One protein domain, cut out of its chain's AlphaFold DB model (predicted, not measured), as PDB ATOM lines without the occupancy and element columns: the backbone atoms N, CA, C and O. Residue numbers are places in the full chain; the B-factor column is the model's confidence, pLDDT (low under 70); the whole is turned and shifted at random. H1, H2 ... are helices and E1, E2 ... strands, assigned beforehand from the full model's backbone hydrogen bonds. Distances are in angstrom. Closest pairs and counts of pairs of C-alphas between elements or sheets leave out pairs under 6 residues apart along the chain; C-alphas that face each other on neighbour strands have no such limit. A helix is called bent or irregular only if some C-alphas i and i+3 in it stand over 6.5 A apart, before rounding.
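AT A GLANCE: This is residues 1 to 104 and 121 to 165 of the 217 residues of the protein "Gene transfer agent family protein" of Mesorhizobium sp. M7A.F.Ca.CA.004.05.1.1 (UniProt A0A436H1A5). Five helices, H1 to H5, make a body in which H3 is the core piece, with H1, H2, H4 and H5 round it and a small two-stranded hairpin, E1 and E2, packed along one side on H3 and H5. Beyond one end of this body, H6, H7 and H8 form a smaller, looser group, joined to it through H7 on H1; H8 runs the same way as H5, past H5's last residues. The 149 printed residues include two strands and then eight helices along the chain, the strands an antiparallel pair; the class is mostly helix. The whole is compact, with a radius of gyration of the C-alphas of 15.1 A, and spans 47 by 33 by 27 A.

HOW THE PARTS SIT: E1, residues 7 to 11, and E2, residues 14 to 18, form an antiparallel hairpin at 147 degrees, with N 9 and O 16 3.0 A apart and N 16 and O 9 2.9 A apart, within hydrogen-bond range. H1, residues 22 to 32, touches H2, residues 36 to 44, at a steep tilt of 62 degrees, the closest C-alphas being those of Phe 25 and Pro 36, 6.4 A. H3, residues 50 to 63, is the hub, touching four helices. It touches H1 at a shallow tilt of 18 degrees, opposite ways, closest at the C-alphas of Glu 24 and Leu 59, 5.7 A. H3 only just touches H2, with 3 pairs of C-alphas within 8 A, through its residues 52 to 53 alone, closest at Val 39 and Asp 52, 6.6 A. The closest C-alphas of H3 and E2 are those of Gly 60 and Phe 18, 4.5 A. H4, residues 68 to 80, forms a helical hairpin with H3, at a shallow tilt of 32 degrees, only just short of steep; Arg 58 and Ala 71 have the closest C-alphas, 5.5 A. H5, residues 84 to 100, touches H3 at a steep tilt of 52 degrees, closest at the C-alphas of Ile 53 and Ala 91, 5.6 A. H6, residues 131 to 140, touches H7, residues 145 to 149, closest at the C-alphas of Tyr 135 and Pro 145, 5.4 A. H7 touches H1, with the C-alphas of Gly 23 and Asn 149 4.2 A apart. H8, residues 153 to 165, touches no helix; H6 and H8 are near each other. Every O i to N i+4 pair is within hydrogen-bond range in H1, H2, H3, H4, H6, H7 and H8, and 11 of 13 are in H5.

IN THESE COORDINATES: E1 begins at C-alpha 7, (-53.616, 140.672, 13.296). From first to last C-alpha, H3 measures 19.9 A, H5 23.1 A and H8 18.1 A. H5 is irregular, with C-alphas 86 and 89 7.3 A apart, and has a kink of 29 degrees near residue 91. H8 ends at C-alpha 165, (-67.376, 158.368, 31.907).

THE WHOLE: The C-alphas farthest apart are those of Asp 81 and Lys 165, 49.4 A. Residues 105 to 120 are not printed, and C-alphas 104 and 121 are 25.9 A apart across this cut, which lies in the link from H5 to H6. The links printed whole between named elements are tight. The mean pLDDT of the printed part is 92.2; residue 1, residues 103 to 104 and residues 121 to 123 are under 70.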
ATOM      1  N   MET A   1     -55.452 143.307  26.990       56.88
ATOM      2  CA  MET A   1     -55.462 143.374  25.511       56.88
ATOM      3  C   MET A   1     -55.372 144.834  25.095       56.88
ATOM      4  O   MET A   1     -56.017 145.654  25.740       56.88
ATOM      5  N   SER A   2     -54.532 145.155  24.107       72.62
ATOM      6  CA  SER A   2     -54.141 146.529  23.721       72.62
ATOM      7  C   SER A   2     -55.253 147.314  22.998       72.62
ATOM      8  O   SER A   2     -55.157 148.536  22.865       72.62
ATOM      9  N   ARG A   3     -56.324 146.627  22.558       80.81
ATOM     10  CA  ARG A   3     -57.378 147.161  21.680       80.81
ATOM     11  C   ARG A   3     -56.784 147.753  20.401       80.81
ATOM     12  O   ARG A   3     -57.287 148.745  19.891       80.81
ATOM     13  N   ASP A   4     -55.661 147.230  19.913       87.44
ATOM     14  CA  ASP A   4     -54.914 147.842  18.807       87.44
ATOM     15  C   ASP A   4     -55.311 147.296  17.429       87.44
ATOM     16  O   ASP A   4     -54.801 147.802  16.428       87.44
ATOM     17  N   ALA A   5     -56.253 146.340  17.382       89.12
ATOM     18  CA  ALA A   5     -56.745 145.680  16.172       89.12
ATOM     19  C   ALA A   5     -55.643 145.063  15.295       89.12
ATOM     20  O   ALA A   5     -55.796 144.934  14.077       89.12
ATOM     21  N   ARG A   6     -54.519 144.683  15.907       94.12
ATOM     22  CA  ARG A   6     -53.449 143.988  15.203       94.12
ATOM     23  C   ARG A   6     -53.860 142.546  14.900       94.12
ATOM     24  O   ARG A   6     -54.393 141.848  15.757       94.12
ATOM     25  N   VAL A   7     -53.533 142.083  13.697       94.94
ATOM     26  CA  VAL A   7     -53.616 140.672  13.296       94.94
ATOM     27  C   VAL A   7     -52.272 140.216  12.757       94.94
ATOM     28  O   VAL A   7     -51.552 140.998  12.148       94.94
ATOM     29  N   THR A   8     -51.910 138.960  12.992       96.44
ATOM     30  CA  THR A   8     -50.660 138.382  12.484       96.44
ATOM     31  C   THR A   8     -51.011 137.290  11.489       96.44
ATOM     32  O   THR A   8     -51.754 136.377  11.840       96.44
ATOM     33  N   LEU A   9     -50.532 137.412  10.251       96.31
ATOM     34  CA  LEU A   9     -50.904 136.529   9.143       96.31
ATOM     35  C   LEU A   9     -49.668 136.138   8.333       96.31
ATOM     36  O   LEU A   9     -48.724 136.923   8.213       96.31
ATOM     37  N   ASP A  10     -49.715 134.954   7.730       97.06
ATOM     38  CA  ASP A  10     -48.746 134.548   6.716       97.06
ATOM     39  C   ASP A  10     -49.044 135.279   5.403       97.06
ATOM     40  O   ASP A  10     -50.172 135.267   4.899       97.06
ATOM     41  N   PHE A  11     -48.033 135.944   4.856       96.88
ATOM     42  CA  PHE A  11     -48.123 136.699   3.615       96.88
ATOM     43  C   PHE A  11     -46.765 136.731   2.920       96.88
ATOM     44  O   PHE A  11     -45.739 136.971   3.551       96.88
ATOM     45  N   ALA A  12     -46.778 136.560   1.598       93.44
ATOM     46  CA  ALA A  12     -45.587 136.611   0.759       93.44
ATOM     47  C   ALA A  12     -44.486 135.635   1.219       93.44
ATOM     48  O   ALA A  12     -44.575 134.432   0.975       93.44
ATOM     49  N   ASP A  13     -43.440 136.163   1.840       93.62
ATOM     50  CA  ASP A  13     -42.207 135.490   2.234       93.62
ATOM     51  C   ASP A  13     -42.102 135.236   3.748       93.62
ATOM     52  O   ASP A  13     -41.072 134.743   4.212       93.62
ATOM     53  N   GLY A  14     -43.146 135.528   4.530       96.06
ATOM     54  CA  GLY A  14     -43.111 135.292   5.969       96.06
ATOM     55  C   GLY A  14     -44.424 135.543   6.698       96.06
ATOM     56  O   GLY A  14     -45.500 135.612   6.111       96.06
ATOM     57  N   THR A  15     -44.310 135.679   8.015       97.69
ATOM     58  CA  THR A  15     -45.423 136.001   8.908       97.69
ATOM     59  C   THR A  15     -45.282 137.445   9.363       97.69
ATOM     60  O   THR A  15     -44.257 137.825   9.935       97.69
ATOM     61  N   TYR A  16     -46.314 138.251   9.136       97.88
ATOM     62  CA  TYR A  16     -46.262 139.688   9.378       97.88
ATOM     63  C   TYR A  16     -47.370 140.152  10.327       97.88
ATOM     64  O   TYR A  16     -48.509 139.691  10.220       97.88
ATOM     65  N   PRO A  17     -47.069 141.094  11.242       96.94
ATOM     66  CA  PRO A  17     -48.101 141.840  11.933       96.94
ATOM     67  C   PRO A  17     -48.703 142.879  10.983       96.94
ATOM     68  O   PRO A  17     -47.985 143.660  10.359       96.94
ATOM     69  N   PHE A  18     -50.024 142.938  10.943       97.81
ATOM     70  CA  PHE A  18     -50.797 143.942  10.234       97.81
ATOM     71  C   PHE A  18     -51.627 144.742  11.224       97.81
ATOM     72  O   PHE A  18     -52.232 144.185  12.141       97.81
ATOM     73  N   ARG A  19     -51.669 146.054  11.032       96.75
ATOM     74  CA  ARG A  19     -52.491 146.968  11.819       96.75
ATOM     75  C   ARG A  19     -52.818 148.190  10.973       96.75
ATOM     76  O   ARG A  19     -51.950 148.700  10.277       96.75
ATOM     77  N   VAL A  20     -54.044 148.685  11.085       96.88
ATOM     78  CA  VAL A  20     -54.492 149.923  10.437       96.88
ATOM     79  C   VAL A  20     -54.974 150.876  11.529       96.88
ATOM     80  O   VAL A  20     -55.948 150.589  12.227       96.88
ATOM     81  N   GLY A  21     -54.244 151.971  11.732       95.31
ATOM     82  CA  GLY A  21     -54.637 153.071  12.605       95.31
ATOM     83  C   GLY A  21     -55.397 154.157  11.847       95.31
ATOM     84  O   GLY A  21     -55.690 154.037  10.656       95.31
ATOM     85  N   TRP A  22     -55.709 155.251  12.539       95.25
ATOM     86  CA  TRP A  22     -56.380 156.400  11.930       95.25
ATOM     87  C   TRP A  22     -55.555 157.050  10.818       95.25
ATOM     88  O   TRP A  22     -56.122 157.429   9.795       95.25
ATOM     89  N   GLY A  23     -54.229 157.126  10.972       95.81
ATOM     90  CA  GLY A  23     -53.351 157.646   9.922       95.81
ATOM     91  C   GLY A  23     -53.419 156.805   8.646       95.81
ATOM     92  O   GLY A  23     -53.586 157.341   7.552       95.81
ATOM     93  N   GLU A  24     -53.379 155.480   8.788       97.38
ATOM     94  CA  GLU A  24     -53.527 154.563   7.659       97.38
ATOM     95  C   GLU A  24     -54.933 154.621   7.045       97.38
ATOM     96  O   GLU A  24     -55.065 154.529   5.826       97.38
ATOM     97  N   PHE A  25     -55.987 154.823   7.842       95.69
ATOM     98  CA  PHE A  25     -57.335 155.032   7.308       95.69
ATOM     99  C   PHE A  25     -57.455 156.309   6.480       95.69
ATOM    100  O   PHE A  25     -58.112 156.283   5.436       95.69
ATOM    101  N   ALA A  26     -56.805 157.397   6.903       95.56
ATOM    102  CA  ALA A  26     -56.762 158.629   6.123       95.56
ATOM    103  C   ALA A  26     -56.109 158.375   4.760       95.56
ATOM    104  O   ALA A  26     -56.672 158.711   3.721       95.56
ATOM    105  N   GLU A  27     -54.956 157.703   4.750       96.69
ATOM    106  CA  GLU A  27     -54.250 157.390   3.509       96.69
ATOM    107  C   GLU A  27     -55.035 156.412   2.617       96.69
ATOM    108  O   GLU A  27     -55.070 156.581   1.395       96.69
ATOM    109  N   LEU A  28     -55.708 155.415   3.202       96.88
ATOM    110  CA  LEU A  28     -56.571 154.488   2.464       96.88
ATOM    111  C   LEU A  28     -57.711 155.238   1.775       96.88
ATOM    112  O   LEU A  28     -58.005 154.977   0.605       96.88
ATOM    113  N   GLN A  29     -58.333 156.174   2.487       95.56
ATOM    114  CA  GLN A  29     -59.413 156.987   1.959       95.56
ATOM    115  C   GLN A  29     -58.968 157.838   0.773       95.56
ATOM    116  O   GLN A  29     -59.640 157.830  -0.258       95.56
ATOM    117  N   GLU A  30     -57.831 158.525   0.888       95.81
ATOM    118  CA  GLU A  30     -57.295 159.343  -0.204       95.81
ATOM    119  C   GLU A  30     -56.990 158.496  -1.444       95.81
ATOM    120  O   GLU A  30     -57.323 158.867  -2.568       95.81
ATOM    121  N   LYS A  31     -56.411 157.306  -1.255       96.31
ATOM    122  CA  LYS A  31     -56.034 156.437  -2.378       96.31
ATOM    123  C   LYS A  31     -57.201 155.708  -3.030       96.31
ATOM    124  O   LYS A  31     -57.103 155.336  -4.200       96.31
ATOM    125  N   THR A  32     -58.273 155.445  -2.289       95.50
ATOM    126  CA  THR A  32     -59.433 154.694  -2.795       95.50
ATOM    127  C   THR A  32     -60.626 155.585  -3.123       95.50
ATOM    128  O   THR A  32     -61.592 155.092  -3.717       95.50
ATOM    129  N   ASP A  33     -60.554 156.873  -2.779       95.12
ATOM    130  CA  ASP A  33     -61.653 157.835  -2.855       95.12
ATOM    131  C   ASP A  33     -62.902 157.363  -2.079       95.12
ATOM    132  O   ASP A  33     -64.035 157.693  -2.422       95.12
ATOM    133  N   ALA A  34     -62.716 156.542  -1.040       94.12
ATOM    134  CA  ALA A  34     -63.786 155.859  -0.319       94.12
ATOM    135  C   ALA A  34     -63.480 155.727   1.171       94.12
ATOM    136  O   ALA A  34     -62.335 155.519   1.561       94.12
ATOM    137  N   GLY A  35     -64.516 155.786   2.003       92.69
ATOM    138  CA  GLY A  35     -64.369 155.497   3.421       92.69
ATOM    139  C   GLY A  35     -63.962 154.049   3.705       92.69
ATOM    140  O   GLY A  35     -64.253 153.148   2.909       92.69
ATOM    141  N   PRO A  36     -63.354 153.779   4.870       91.69
ATOM    142  CA  PRO A  36     -62.854 152.453   5.218       91.69
ATOM    143  C   PRO A  36     -63.941 151.373   5.257       91.69
ATOM    144  O   PRO A  36     -63.713 150.261   4.782       91.69
ATOM    145  N   PHE A  37     -65.146 151.693   5.737       91.44
ATOM    146  CA  PHE A  37     -66.275 150.755   5.730       91.44
ATOM    147  C   PHE A  37     -66.811 150.479   4.320       91.44
ATOM    148  O   PHE A  37     -67.240 149.362   4.033       91.44
ATOM    149  N   VAL A  38     -66.728 151.453   3.409       95.12
ATOM    150  CA  VAL A  38     -67.082 151.244   2.000       95.12
ATOM    151  C   VAL A  38     -66.062 150.339   1.316       95.12
ATOM    152  O   VAL A  38     -66.443 149.412   0.602       95.12
ATOM    153  N   VAL A  39     -64.766 150.563   1.556       96.56
ATOM    154  CA  VAL A  39     -63.702 149.675   1.062       96.56
ATOM    155  C   VAL A  39     -63.893 148.259   1.610       96.56
ATOM    156  O   VAL A  39     -63.816 147.298   0.847       96.56
ATOM    157  N   LEU A  40     -64.226 148.121   2.897       95.12
ATOM    158  CA  LEU A  40     -64.526 146.827   3.508       95.12
ATOM    159  C   LEU A  40     -65.701 146.126   2.820       95.12
ATOM    160  O   LEU A  40     -65.567 144.961   2.458       95.12
ATOM    161  N   GLY A  41     -66.808 146.831   2.574       95.81
ATOM    162  CA  GLY A  41     -67.953 146.282   1.840       95.81
ATOM    163  C   GLY A  41     -67.563 145.775   0.449       95.81
ATOM    164  O   GLY A  41     -67.874 144.641   0.091       95.81
ATOM    165  N   ARG A  42     -66.770 146.555  -0.301       96.69
ATOM    166  CA  ARG A  42     -66.260 146.144  -1.622       96.69
ATOM    167  C   ARG A  42     -65.412 144.873  -1.555       96.69
ATOM    168  O   ARG A  42     -65.511 144.028  -2.444       96.69
ATOM    169  N   LEU A  43     -64.580 144.726  -0.521       96.69
ATOM    170  CA  LEU A  43     -63.789 143.510  -0.304       96.69
ATOM    171  C   LEU A  43     -64.682 142.309   0.027       96.69
ATOM    172  O   LEU A  43     -64.432 141.218  -0.484       96.69
ATOM    173  N   MET A  44     -65.718 142.480   0.853       95.31
ATOM    174  CA  MET A  44     -66.626 141.387   1.232       95.31
ATOM    175  C   MET A  44     -67.471 140.905   0.051       95.31
ATOM    176  O   MET A  44     -67.525 139.703  -0.214       95.31
ATOM    177  N   ASP A  45     -68.022 141.837  -0.723       95.50
ATOM    178  CA  ASP A  45     -68.896 141.536  -1.864       95.50
ATOM    179  C   ASP A  45     -68.116 141.241  -3.156       95.50
ATOM    180  O   ASP A  45     -68.702 141.021  -4.215       95.50
ATOM    181  N   ARG A  46     -66.778 141.229  -3.080       92.88
ATOM    182  CA  ARG A  46     -65.852 140.984  -4.202       92.88
ATOM    183  C   ARG A  46     -66.001 141.965  -5.372       92.88
ATOM    184  O   ARG A  46     -65.613 141.655  -6.495       92.88
ATOM    185  N   THR A  47     -66.516 143.163  -5.105       94.81
ATOM    186  CA  THR A  47     -66.579 144.292  -6.054       94.81
ATOM    187  C   THR A  47     -65.369 145.227  -5.928       94.81
ATOM    188  O   THR A  47     -65.322 146.298  -6.533       94.81
ATOM    189  N   CYS A  48     -64.375 144.828  -5.131       93.00
ATOM    190  CA  CYS A  48     -63.134 145.554  -4.908       93.00
ATOM    191  C   CYS A  48     -62.276 145.681  -6.169       93.00
ATOM    192  O   CYS A  48     -62.175 144.772  -6.996       93.00
ATOM    193  N   ARG A  49     -61.566 146.801  -6.250       93.44
ATOM    194  CA  ARG A  49     -60.496 147.020  -7.225       93.44
ATOM    195  C   ARG A  49     -59.187 146.452  -6.682       93.44
ATOM    196  O   ARG A  49     -58.978 146.404  -5.471       93.44
ATOM    197  N   THR A  50     -58.239 146.144  -7.565       93.88
ATOM    198  CA  THR A  50     -56.867 145.775  -7.164       93.88
ATOM    199  C   THR A  50     -56.219 146.850  -6.284       93.88
ATOM    200  O   THR A  50     -55.465 146.536  -5.365       93.88
ATOM    201  N   THR A  51     -56.560 148.125  -6.506       95.12
ATOM    202  CA  THR A  51     -56.112 149.253  -5.676       95.12
ATOM    203  C   THR A  51     -56.630 149.178  -4.244       95.12
ATOM    204  O   THR A  51     -55.945 149.625  -3.332       95.12
ATOM    205  N   ASP A  52     -57.822 148.621  -4.025       96.94
ATOM    206  CA  ASP A  52     -58.384 148.475  -2.684       96.94
ATOM    207  C   ASP A  52     -57.583 147.402  -1.914       96.94
ATOM    208  O   ASP A  52     -57.112 147.656  -0.808       96.94
ATOM    209  N   ILE A  53     -57.319 146.246  -2.540       97.62
ATOM    210  CA  ILE A  53     -56.545 145.135  -1.948       97.62
ATOM    211  C   ILE A  53     -55.098 145.555  -1.653       97.62
ATOM    212  O   ILE A  53     -54.620 145.413  -0.527       97.62
ATOM    213  N   SER A  54     -54.398 146.091  -2.659       97.50
ATOM    214  CA  SER A  54     -52.987 146.490  -2.542       97.50
ATOM    215  C   SER A  54     -52.773 147.553  -1.463       97.50
ATOM    216  O   SER A  54     -51.854 147.422  -0.653       97.50
ATOM    217  N   ASN A  55     -53.637 148.573  -1.388       98.19
ATOM    218  CA  ASN A  55     -53.504 149.613  -0.369       98.19
ATOM    219  C   ASN A  55     -53.830 149.109   1.034       98.19
ATOM    220  O   ASN A  55     -53.096 149.451   1.956       98.19
ATOM    221  N   VAL A  56     -54.855 148.270   1.209       98.31
ATOM    222  CA  VAL A  56     -55.168 147.685   2.524       98.31
ATOM    223  C   VAL A  56     -53.994 146.864   3.053       98.31
ATOM    224  O   VAL A  56     -53.585 147.057   4.196       98.31
ATOM    225  N   ILE A  57     -53.408 145.996   2.223       98.25
ATOM    226  CA  ILE A  57     -52.265 145.168   2.631       98.25
ATOM    227  C   ILE A  57     -51.047 146.048   2.923       98.25
ATOM    228  O   ILE A  57     -50.431 145.911   3.978       98.25
ATOM    229  N   ARG A  58     -50.727 146.999   2.034       98.38
ATOM    230  CA  ARG A  58     -49.582 147.904   2.213       98.38
ATOM    231  C   ARG A  58     -49.687 148.708   3.505       98.38
ATOM    232  O   ARG A  58     -48.719 148.786   4.256       98.38
ATOM    233  N   LEU A  59     -50.841 149.324   3.739       98.50
ATOM    234  CA  LEU A  59     -51.076 150.165   4.908       98.50
ATOM    235  C   LEU A  59     -51.145 149.323   6.183       98.50
ATOM    236  O   LEU A  59     -50.579 149.725   7.193       98.50
ATOM    237  N   GLY A  60     -51.719 148.120   6.111       98.19
ATOM    238  CA  GLY A  60     -51.683 147.144   7.196       98.19
ATOM    239  C   GLY A  60     -50.256 146.775   7.611       98.19
ATOM    240  O   GLY A  60     -49.959 146.765   8.804       98.19
ATOM    241  N   LEU A  61     -49.356 146.520   6.654       98.50
ATOM    242  CA  LEU A  61     -47.939 146.246   6.937       98.50
ATOM    243  C   LEU A  61     -47.257 147.444   7.605       98.50
ATOM    244  O   LEU A  61     -46.546 147.275   8.598       98.50
ATOM    245  N   ILE A  62     -47.485 148.652   7.080       98.31
ATOM    246  CA  ILE A  62     -46.892 149.890   7.609       98.31
ATOM    247  C   ILE A  62     -47.356 150.139   9.044       98.31
ATOM    248  O   ILE A  62     -46.521 150.270   9.939       98.31
ATOM    249  N   GLY A  63     -48.666 150.111   9.296       96.94
ATOM    250  CA  GLY A  63     -49.203 150.273  10.647       96.94
ATOM    251  C   GLY A  63     -48.834 149.107  11.575       96.94
ATOM    252  O   GLY A  63     -48.811 149.271  12.797       96.94
ATOM    253  N   GLY A  64     -48.481 147.947  11.010       96.00
ATOM    254  CA  GLY A  64     -47.887 146.803  11.697       96.00
ATOM    255  C   GLY A  64     -46.429 147.001  12.129       96.00
ATOM    256  O   GLY A  64     -45.960 146.255  12.995       96.00
ATOM    257  N   GLY A  65     -45.748 148.027  11.608       96.56
ATOM    258  CA  GLY A  65     -44.363 148.396  11.919       96.56
ATOM    259  C   GLY A  65     -43.373 148.177  10.771       96.56
ATOM    260  O   GLY A  65     -42.173 148.372  10.960       96.56
ATOM    261  N   MET A  66     -43.837 147.759   9.589       97.69
ATOM    262  CA  MET A  66     -42.972 147.580   8.425       97.69
ATOM    263  C   MET A  66     -42.575 148.925   7.807       97.69
ATOM    264  O   MET A  66     -43.379 149.843   7.667       97.69
ATOM    265  N   GLU A  67     -41.325 149.020   7.355       97.75
ATOM    266  CA  GLU A  67     -40.845 150.180   6.608       97.75
ATOM    267  C   GLU A  67     -41.642 150.382   5.296       97.75
ATOM    268  O   GLU A  67     -41.794 149.425   4.525       97.75
ATOM    269  N   PRO A  68     -42.086 151.614   4.963       97.31
ATOM    270  CA  PRO A  68     -42.929 151.871   3.791       97.31
ATOM    271  C   PRO A  68     -42.356 151.401   2.449       97.31
ATOM    272  O   PRO A  68     -43.113 150.956   1.583       97.31
ATOM    273  N   ALA A  69     -41.035 151.490   2.266       97.69
ATOM    274  CA  ALA A  69     -40.370 151.041   1.043       97.69
ATOM    275  C   ALA A  69     -40.427 149.512   0.887       97.69
ATOM    276  O   ALA A  69     -40.721 149.012  -0.197       97.69
ATOM    277  N   LYS A  70     -40.226 148.768   1.982       97.69
ATOM    278  CA  LYS A  70     -40.313 147.299   1.989       97.69
ATOM    279  C   LYS A  70     -41.745 146.821   1.769       97.69
ATOM    280  O   LYS A  70     -41.964 145.939   0.943       97.69
ATOM    281  N   ALA A  71     -42.714 147.464   2.426       97.88
ATOM    282  CA  ALA A  71     -44.132 147.172   2.227       97.88
ATOM    283  C   ALA A  71     -44.552 147.376   0.762       97.88
ATOM    284  O   ALA A  71     -45.277 146.556   0.204       97.88
ATOM    285  N   LEU A  72     -44.059 148.440   0.111       97.38
ATOM    286  CA  LEU A  72     -44.303 148.681  -1.313       97.38
ATOM    287  C   LEU A  72     -43.727 147.571  -2.201       97.38
ATOM    288  O   LEU A  72     -44.414 147.120  -3.115       97.38
ATOM    289  N   THR A  73     -42.495 147.128  -1.943       97.62
ATOM    290  CA  THR A  73     -41.871 146.043  -2.714       97.62
ATOM    291  C   THR A  73     -42.658 144.740  -2.590       97.62
ATOM    292  O   THR A  73     -42.984 144.140  -3.612       97.62
ATOM    293  N   LEU A  74     -43.031 144.333  -1.369       97.19
ATOM    294  CA  LEU A  74     -43.818 143.114  -1.160       97.19
ATOM    295  C   LEU A  74     -45.175 143.184  -1.866       97.19
ATOM    296  O   LEU A  74     -45.571 142.242  -2.544       97.19
ATOM    297  N   VAL A  75     -45.877 144.310  -1.754       97.38
ATOM    298  CA  VAL A  75     -47.201 144.462  -2.369       97.38
ATOM    299  C   VAL A  75     -47.122 144.440  -3.893       97.38
ATOM    300  O   VAL A  75     -47.941 143.784  -4.526       97.38
ATOM    301  N   ARG A  76     -46.107 145.061  -4.498       96.69
ATOM    302  CA  ARG A  76     -45.900 144.966  -5.952       96.69
ATOM    303  C   ARG A  76     -45.719 143.517  -6.398       96.69
ATOM    304  O   ARG A  76     -46.497 143.022  -7.206       96.69
ATOM    305  N   SER A  77     -44.763 142.816  -5.794       96.31
ATOM    306  CA  SER A  77     -44.380 141.468  -6.228       96.31
ATOM    307  C   SER A  77     -45.400 140.378  -5.888       96.31
ATOM    308  O   SER A  77     -45.513 139.389  -6.615       96.31
ATOM    309  N   TYR A  78     -46.126 140.520  -4.777       96.31
ATOM    310  CA  TYR A  78     -47.019 139.474  -4.270       96.31
ATOM    311  C   TYR A  78     -48.504 139.818  -4.374       96.31
ATOM    312  O   TYR A  78     -49.322 138.927  -4.166       96.31
ATOM    313  N   VAL A  79     -48.868 141.055  -4.731       96.31
ATOM    314  CA  VAL A  79     -50.268 141.475  -4.902       96.31
ATOM    315  C   VAL A  79     -50.534 142.013  -6.303       96.31
ATOM    316  O   VAL A  79     -51.450 141.528  -6.956       96.31
ATOM    317  N   GLU A  80     -49.766 142.999  -6.773       94.69
ATOM    318  CA  GLU A  80     -50.025 143.658  -8.067       94.69
ATOM    319  C   GLU A  80     -49.629 142.777  -9.264       94.69
ATOM    320  O   GLU A  80     -50.355 142.736 -10.257       94.69
ATOM    321  N   ASP A  81     -48.545 142.005  -9.136       94.44
ATOM    322  CA  ASP A  81     -48.068 141.052 -10.155       94.44
ATOM    323  C   ASP A  81     -48.777 139.678 -10.087       94.44
ATOM    324  O   ASP A  81     -48.396 138.727 -10.778       94.44
ATOM    325  N   ARG A  82     -49.804 139.540  -9.238       91.56
ATOM    326  CA  ARG A  82     -50.520 138.282  -8.964       91.56
ATOM    327  C   ARG A  82     -52.027 138.432  -9.205       91.56
ATOM    328  O   ARG A  82     -52.564 139.538  -9.142       91.56
ATOM    329  N   PRO A  83     -52.760 137.331  -9.448       90.62
ATOM    330  CA  PRO A  83     -54.218 137.364  -9.483       90.62
ATOM    331  C   PRO A  83     -54.810 137.966  -8.187       90.62
ATOM    332  O   PRO A  83     -54.514 137.471  -7.097       90.62
ATOM    333  N   PRO A  84     -55.707 138.973  -8.263       83.25
ATOM    334  CA  PRO A  84     -56.240 139.655  -7.074       83.25
ATOM    335  C   PRO A  84     -56.940 138.733  -6.066       83.25
ATOM    336  O   PRO A  84     -56.944 139.003  -4.866       83.25
ATOM    337  N   ALA A  85     -57.516 137.625  -6.545       88.94
ATOM    338  CA  ALA A  85     -58.227 136.655  -5.717       88.94
ATOM    339  C   ALA A  85     -57.338 135.985  -4.654       88.94
ATOM    340  O   ALA A  85     -57.855 135.610  -3.604       88.94
ATOM    341  N   GLU A  86     -56.026 135.865  -4.893       92.88
ATOM    342  CA  GLU A  86     -55.082 135.244  -3.949       92.88
ATOM    343  C   GLU A  86     -54.944 136.063  -2.660       92.88
ATOM    344  O   GLU A  86     -54.850 135.509  -1.567       92.88
ATOM    345  N   ASN A  87     -54.992 137.391  -2.779       95.81
ATOM    346  CA  ASN A  87     -54.729 138.317  -1.677       95.81
ATOM    347  C   ASN A  87     -55.998 138.908  -1.058       95.81
ATOM    348  O   ASN A  87     -55.935 139.580  -0.025       95.81
ATOM    349  N   LEU A  88     -57.159 138.653  -1.663       96.44
ATOM    350  CA  LEU A  88     -58.437 139.133  -1.155       96.44
ATOM    351  C   LEU A  88     -58.712 138.682   0.296       96.44
ATOM    352  O   LEU A  88     -59.057 139.550   1.097       96.44
ATOM    353  N   PRO A  89     -58.515 137.404   0.693       96.19
ATOM    354  CA  PRO A  89     -58.757 136.978   2.075       96.19
ATOM    355  C   PRO A  89     -57.862 137.693   3.096       96.19
ATOM    356  O   PRO A  89     -58.298 137.992   4.206       96.19
ATOM    357  N   ILE A  90     -56.624 138.019   2.709       97.06
ATOM    358  CA  ILE A  90     -55.675 138.746   3.561       97.06
ATOM    359  C   ILE A  90     -56.163 140.183   3.765       97.06
ATOM    360  O   ILE A  90     -56.288 140.638   4.901       97.06
ATOM    361  N   ALA A  91     -56.522 140.884   2.683       97.81
ATOM    362  CA  ALA A  91     -57.080 142.234   2.774       97.81
ATOM    363  C   ALA A  91     -58.385 142.273   3.593       97.81
ATOM    364  O   ALA A  91     -58.575 143.175   4.411       97.81
ATOM    365  N   GLN A  92     -59.259 141.276   3.414       97.31
ATOM    366  CA  GLN A  92     -60.480 141.108   4.203       97.31
ATOM    367  C   GLN A  92     -60.170 140.982   5.697       97.31
ATOM    368  O   GLN A  92     -60.751 141.720   6.489       97.31
ATOM    369  N   ALA A  93     -59.241 140.103   6.085       96.44
ATOM    370  CA  ALA A  93     -58.876 139.894   7.484       96.44
ATOM    371  C   ALA A  93     -58.294 141.161   8.134       96.44
ATOM    372  O   ALA A  93     -58.701 141.532   9.235       96.44
ATOM    373  N   ILE A  94     -57.391 141.857   7.434       97.31
ATOM    374  CA  ILE A  94     -56.751 143.089   7.921       97.31
ATOM    375  C   ILE A  94     -57.791 144.185   8.167       97.31
ATOM    376  O   ILE A  94     -57.850 144.758   9.256       97.31
ATOM    377  N   LEU A  95     -58.617 144.488   7.161       96.50
ATOM    378  CA  LEU A  95     -59.554 145.606   7.255       96.50
ATOM    379  C   LEU A  95     -60.752 145.273   8.152       96.50
ATOM    380  O   LEU A  95     -61.266 146.156   8.836       96.50
ATOM    381  N   MET A  96     -61.165 144.002   8.212       94.12
ATOM    382  CA  MET A  96     -62.176 143.548   9.166       94.12
ATOM    383  C   MET A  96     -61.684 143.723  10.601       94.12
ATOM    384  O   MET A  96     -62.422 144.279  11.408       94.12
ATOM    385  N   ALA A  97     -60.445 143.341  10.916       93.69
ATOM    386  CA  ALA A  97     -59.892 143.560  12.250       93.69
ATOM    387  C   ALA A  97     -59.840 145.051  12.609       93.69
ATOM    388  O   ALA A  97     -60.257 145.448  13.698       93.69
ATOM    389  N   ALA A  98     -59.409 145.896  11.673       93.56
ATOM    390  CA  ALA A  98     -59.339 147.335  11.889       93.56
ATOM    391  C   ALA A  98     -60.718 147.967  12.164       93.56
ATOM    392  O   ALA A  98     -60.866 148.733  13.116       93.56
ATOM    393  N   CYS A  99     -61.733 147.612  11.370       90.06
ATOM    394  CA  CYS A  99     -63.076 148.191  11.448       90.06
ATOM    395  C   CYS A  99     -63.982 147.551  12.512       90.06
ATOM    396  O   CYS A  99     -64.831 148.240  13.072       90.06
ATOM    397  N   MET A 100     -63.834 146.248  12.771       86.12
ATOM    398  CA  MET A 100     -64.747 145.438  13.602       86.12
ATOM    399  C   MET A 100     -64.091 144.880  14.875       86.12
ATOM    400  O   MET A 100     -64.796 144.395  15.758       86.12
ATOM    401  N   GLY A 101     -62.771 145.017  15.005       84.00
ATOM    402  CA  GLY A 101     -61.983 144.528  16.133       84.00
ATOM    403  C   GLY A 101     -61.278 143.221  15.786       84.00
ATOM    404  O   GLY A 101     -61.779 142.424  14.991       84.00
ATOM    405  N   ALA A 102     -60.098 142.998  16.368       77.94
ATOM    406  CA  ALA A 102     -59.394 141.732  16.193       77.94
ATOM    407  C   ALA A 102     -60.174 140.585  16.875       77.94
ATOM    408  O   ALA A 102     -60.767 140.811  17.936       77.94
ATOM    409  N   PRO A 103     -60.158 139.354  16.322       66.62
ATOM    410  CA  PRO A 103     -60.900 138.215  16.876       66.62
ATOM    411  C   PRO A 103     -60.585 137.957  18.353       66.62
ATOM    412  O   PRO A 103     -61.486 137.709  19.152       66.62
ATOM    413  N   ASP A 104     -59.316 138.111  18.729       61.88
ATOM    414  CA  ASP A 104     -58.828 137.864  20.087       61.88
ATOM    415  C   ASP A 104     -59.236 138.976  21.076       61.88
ATOM    416  O   ASP A 104     -59.109 138.830  22.290       61.88
ATOM    417  N   LEU A 121     -69.343 160.288  11.812       58.75
ATOM    418  CA  LEU A 121     -67.978 160.495  11.312       58.75
ATOM    419  C   LEU A 121     -67.908 160.411   9.777       58.75
ATOM    420  O   LEU A 121     -66.970 160.946   9.189       58.75
ATOM    421  N   ASP A 122     -68.925 159.798   9.163       61.38
ATOM    422  CA  ASP A 122     -68.984 159.398   7.758       61.38
ATOM    423  C   ASP A 122     -69.987 160.252   6.941       61.38
ATOM    424  O   ASP A 122     -70.652 159.746   6.036       61.38
ATOM    425  N   ASP A 123     -70.165 161.536   7.282       69.44
ATOM    426  CA  ASP A 123     -71.136 162.441   6.634       69.44
ATOM    427  C   ASP A 123     -70.743 162.856   5.202       69.44
ATOM    428  O   ASP A 123     -71.544 163.432   4.461       69.44
ATOM    429  N   LEU A 124     -69.509 162.557   4.795       80.38
ATOM    430  CA  LEU A 124     -68.996 162.859   3.465       80.38
ATOM    431  C   LEU A 124     -69.439 161.810   2.426       80.38
ATOM    432  O   LEU A 124     -69.666 160.638   2.750       80.38
ATOM    433  N   PRO A 125     -69.501 162.187   1.131       87.19
ATOM    434  CA  PRO A 125     -69.834 161.256   0.062       87.19
ATOM    435  C   PRO A 125     -68.956 160.004   0.089       87.19
ATOM    436  O   PRO A 125     -67.766 160.066   0.397       87.19
ATOM    437  N   ASN A 126     -69.542 158.866  -0.290       89.81
ATOM    438  CA  ASN A 126     -68.855 157.573  -0.341       89.81
ATOM    439  C   ASN A 126     -68.302 157.103   1.027       89.81
ATOM    440  O   ASN A 126     -67.271 156.426   1.091       89.81
ATOM    441  N   GLY A 127     -68.996 157.472   2.114       88.19
ATOM    442  CA  GLY A 127     -68.727 157.033   3.488       88.19
ATOM    443  C   GLY A 127     -67.414 157.557   4.061       88.19
ATOM    444  O   GLY A 127     -66.846 156.928   4.949       88.19
ATOM    445  N   LYS A 128     -66.880 158.644   3.494       91.19
ATOM    446  CA  LYS A 128     -65.584 159.183   3.888       91.19
ATOM    447  C   LYS A 128     -65.629 159.749   5.305       91.19
ATOM    448  O   LYS A 128     -66.568 160.444   5.675       91.19
ATOM    449  N   VAL A 129     -64.559 159.511   6.052       89.25
ATOM    450  CA  VAL A 129     -64.362 160.042   7.394       89.25
ATOM    451  C   VAL A 129     -63.832 161.465   7.315       89.25
ATOM    452  O   VAL A 129     -62.836 161.749   6.635       89.25
ATOM    453  N   ARG A 130     -64.462 162.359   8.068       89.44
ATOM    454  CA  ARG A 130     -64.028 163.746   8.216       89.44
ATOM    455  C   ARG A 130     -62.989 163.870   9.342       89.44
ATOM    456  O   ARG A 130     -63.317 164.105  10.505       89.44
ATOM    457  N   PHE A 131     -61.710 163.734   8.992       89.44
ATOM    458  CA  PHE A 131     -60.601 163.713   9.963       89.44
ATOM    459  C   PHE A 131     -60.477 164.978  10.824       89.44
ATOM    460  O   PHE A 131     -60.002 164.895  11.953       89.44
ATOM    461  N   GLU A 132     -60.947 166.136  10.352       88.56
ATOM    462  CA  GLU A 132     -60.935 167.372  11.152       88.56
ATOM    463  C   GLU A 132     -61.760 167.240  12.444       88.56
ATOM    464  O   GLU A 132     -61.339 167.710  13.502       88.56
ATOM    465  N   VAL A 133     -62.886 166.523  12.386       89.19
ATOM    466  CA  VAL A 133     -63.754 166.264  13.539       89.19
ATOM    467  C   VAL A 133     -63.070 165.298  14.499       89.19
ATOM    468  O   VAL A 133     -63.064 165.525  15.709       89.19
ATOM    469  N   LEU A 134     -62.418 164.262  13.962       89.31
ATOM    470  CA  LEU A 134     -61.637 163.312  14.751       89.31
ATOM    471  C   LEU A 134     -60.496 164.011  15.511       89.31
ATOM    472  O   LEU A 134     -60.304 163.777  16.708       89.31
ATOM    473  N   TYR A 135     -59.765 164.910  14.848       92.44
ATOM    474  CA  TYR A 135     -58.719 165.704  15.492       92.44
ATOM    475  C   TYR A 135     -59.286 166.675  16.525       92.44
ATOM    476  O   TYR A 135     -58.687 166.823  17.588       92.44
ATOM    477  N   GLY A 136     -60.446 167.284  16.261       90.25
ATOM    478  CA  GLY A 136     -61.152 168.124  17.231       90.25
ATOM    479  C   GLY A 136     -61.446 167.379  18.536       90.25
ATOM    480  O   GLY A 136     -61.133 167.879  19.616       90.25
ATOM    481  N   TYR A 137     -61.941 166.144  18.445       88.31
ATOM    482  CA  TYR A 137     -62.114 165.279  19.616       88.31
ATOM    483  C   TYR A 137     -60.794 164.967  20.320       88.31
ATOM    484  O   TYR A 137     -60.707 165.075  21.544       88.31
ATOM    485  N   GLY A 138     -59.758 164.614  19.554       91.56
ATOM    486  CA  GLY A 138     -58.414 164.399  20.087       91.56
ATOM    487  C   GLY A 138     -57.926 165.587  20.914       91.56
ATOM    488  O   GLY A 138     -57.484 165.398  22.043       91.56
ATOM    489  N   GLN A 139     -58.094 166.808  20.402       91.25
ATOM    490  CA  GLN A 139     -57.685 168.041  21.079       91.25
ATOM    491  C   GLN A 139     -58.425 168.269  22.402       91.25
ATOM    492  O   GLN A 139     -57.778 168.590  23.396       91.25
ATOM    493  N   VAL A 140     -59.744 168.042  22.454       89.94
ATOM    494  CA  VAL A 140     -60.529 168.146  23.704       89.94
ATOM    495  C   VAL A 140     -60.022 167.172  24.773       89.94
ATOM    496  O   VAL A 140     -60.051 167.479  25.962       89.94
ATOM    497  N   MET A 141     -59.512 166.014  24.351       91.56
ATOM    498  CA  MET A 141     -58.945 164.989  25.230       91.56
ATOM    499  C   MET A 141     -57.429 165.145  25.465       91.56
ATOM    500  O   MET A 141     -56.834 164.305  26.138       91.56
ATOM    501  N   GLY A 142     -56.797 166.200  24.934       93.38
ATOM    502  CA  GLY A 142     -55.372 166.496  25.128       93.38
ATOM    503  C   GLY A 142     -54.403 165.761  24.192       93.38
ATOM    504  O   GLY A 142     -53.210 165.702  24.482       93.38
ATOM    505  N   TYR A 143     -54.882 165.211  23.074       95.06
ATOM    506  CA  TYR A 143     -54.064 164.516  22.074       95.06
ATOM    507  C   TYR A 143     -53.801 165.373  20.837       95.06
ATOM    508  O   TYR A 143     -54.713 165.991  20.283       95.06
ATOM    509  N   SER A 144     -52.563 165.348  20.341       96.06
ATOM    510  CA  SER A 144     -52.205 165.930  19.046       96.06
ATOM    511  C   SER A 144     -52.776 165.114  17.874       96.06
ATOM    512  O   SER A 144     -53.021 163.911  18.022       96.06
ATOM    513  N   PRO A 145     -52.921 165.707  16.673       94.19
ATOM    514  CA  PRO A 145     -53.322 164.959  15.479       94.19
ATOM    515  C   PRO A 145     -52.413 163.757  15.187       94.19
ATOM    516  O   PRO A 145     -52.891 162.698  14.795       94.19
ATOM    517  N   GLN A 146     -51.105 163.879  15.437       94.88
ATOM    518  CA  GLN A 146     -50.151 162.781  15.248       94.88
ATOM    519  C   GLN A 146     -50.400 161.634  16.233       94.88
ATOM    520  O   GLN A 146     -50.295 160.471  15.851       94.88
ATOM    521  N   GLN A 147     -50.759 161.945  17.482       95.69
ATOM    522  CA  GLN A 147     -51.122 160.923  18.464       95.69
ATOM    523  C   GLN A 147     -52.425 160.224  18.076       95.69
ATOM    524  O   GLN A 147     -52.476 159.000  18.132       95.69
ATOM    525  N   VAL A 148     -53.438 160.975  17.628       94.75
ATOM    526  CA  VAL A 148     -54.700 160.406  17.125       94.75
ATOM    527  C   VAL A 148     -54.442 159.483  15.933       94.75
ATOM    528  O   VAL A 148     -54.918 158.352  15.933       94.75
ATOM    529  N   ASN A 149     -53.623 159.911  14.970       94.81
ATOM    530  CA  ASN A 149     -53.243 159.090  13.816       94.81
ATOM    531  C   ASN A 149     -52.547 157.789  14.217       94.81
ATOM    532  O   ASN A 149     -52.752 156.760  13.578       94.81
ATOM    533  N   GLY A 150     -51.760 157.833  15.291       94.69
ATOM    534  CA  GLY A 150     -51.097 156.668  15.858       94.69
ATOM    535  C   GLY A 150     -52.033 155.691  16.576       94.69
ATOM    536  O   GLY A 150     -51.589 154.588  16.882       94.69
ATOM    537  N   MET A 151     -53.301 156.029  16.832       95.00
ATOM    538  CA  MET A 151     -54.270 155.148  17.497       95.00
ATOM    539  C   MET A 151     -55.047 154.287  16.496       95.00
ATOM    540  O   MET A 151     -55.293 154.688  15.360       95.00
ATOM    541  N   SER A 152     -55.476 153.103  16.934       93.62
ATOM    542  CA  SER A 152     -56.553 152.374  16.254       93.62
ATOM    543  C   SER A 152     -57.906 153.031  16.557       93.62
ATOM    544  O   SER A 152     -58.052 153.741  17.560       93.62
ATOM    545  N   ILE A 153     -58.927 152.725  15.744       90.19
ATOM    546  CA  ILE A 153     -60.329 153.078  16.045       90.19
ATOM    547  C   ILE A 153     -60.688 152.661  17.478       90.19
ATOM    548  O   ILE A 153     -61.288 153.418  18.234       90.19
ATOM    549  N   TRP A 154     -60.257 151.469  17.879       90.56
ATOM    550  CA  TRP A 154     -60.588 150.850  19.158       90.56
ATOM    551  C   TRP A 154     -59.876 151.467  20.360       90.56
ATOM    552  O   TRP A 154     -60.480 151.573  21.431       90.56
ATOM    553  N   GLN A 155     -58.624 151.892  20.191       92.62
ATOM    554  CA  GLN A 155     -57.893 152.667  21.192       92.62
ATOM    555  C   GLN A 155     -58.544 154.033  21.372       92.62
ATOM    556  O   GLN A 155     -58.855 154.414  22.498       92.62
ATOM    557  N   PHE A 156     -58.831 154.728  20.271       92.06
ATOM    558  CA  PHE A 156     -59.486 156.031  20.321       92.06
ATOM    559  C   PHE A 156     -60.878 155.944  20.962       92.06
ATOM    560  O   PHE A 156     -61.189 156.715  21.866       92.06
ATOM    561  N   HIS A 157     -61.684 154.947  20.592       87.62
ATOM    562  CA  HIS A 157     -62.986 154.703  21.214       87.62
ATOM    563  C   HIS A 157     -62.866 154.421  22.722       87.62
ATOM    564  O   HIS A 157     -63.691 154.881  23.509       87.62
ATOM    565  N   ALA A 158     -61.839 153.686  23.159       88.94
ATOM    566  CA  ALA A 158     -61.603 153.457  24.583       88.94
ATOM    567  C   ALA A 158     -61.257 154.757  25.332       88.94
ATOM    568  O   ALA A 158     -61.740 154.958  26.448       88.94
ATOM    569  N   VAL A 159     -60.477 155.646  24.710       90.00
ATOM    570  CA  VAL A 159     -60.183 156.983  25.246       90.00
ATOM    571  C   VAL A 159     -61.466 157.811  25.358       90.00
ATOM    572  O   VAL A 159     -61.737 158.349  26.431       90.00
ATOM    573  N   VAL A 160     -62.281 157.865  24.298       87.31
ATOM    574  CA  VAL A 160     -63.557 158.604  24.283       87.31
ATOM    575  C   VAL A 160     -64.506 158.089  25.360       87.31
ATOM    576  O   VAL A 160     -65.078 158.879  26.106       87.31
ATOM    577  N   GLU A 161     -64.643 156.771  25.503       84.75
ATOM    578  CA  GLU A 161     -65.507 156.176  26.524       84.75
ATOM    579  C   GLU A 161     -65.003 156.467  27.946       84.75
ATOM    580  O   GLU A 161     -65.799 156.728  28.851       84.75
ATOM    581  N   GLY A 162     -63.683 156.461  28.157       86.50
ATOM    582  CA  GLY A 162     -63.074 156.888  29.417       86.50
ATOM    583  C   GLY A 162     -63.352 158.363  29.721       86.50
ATOM    584  O   GLY A 162     -63.783 158.695  30.828       86.50
ATOM    585  N   PHE A 163     -63.184 159.234  28.724       87.56
ATOM    586  CA  PHE A 163     -63.474 160.661  28.835       87.56
ATOM    587  C   PHE A 163     -64.955 160.904  29.147       87.56
ATOM    588  O   PHE A 163     -65.269 161.574  30.130       87.56
ATOM    589  N   ARG A 164     -65.873 160.286  28.399       82.75
ATOM    590  CA  ARG A 164     -67.323 160.377  28.623       82.75
ATOM    591  C   ARG A 164     -67.705 159.948  30.037       82.75
ATOM    592  O   ARG A 164     -68.437 160.671  30.706       82.75
ATOM    593  N   LYS A 165     -67.161 158.826  30.525       84.06
ATOM    594  CA  LYS A 165     -67.376 158.368  31.907       84.06
ATOM    595  C   LYS A 165     -66.896 159.385  32.934       84.06
ATOM    596  O   LYS A 165     -67.625 159.657  33.885       84.06
TER     597      LYS A 165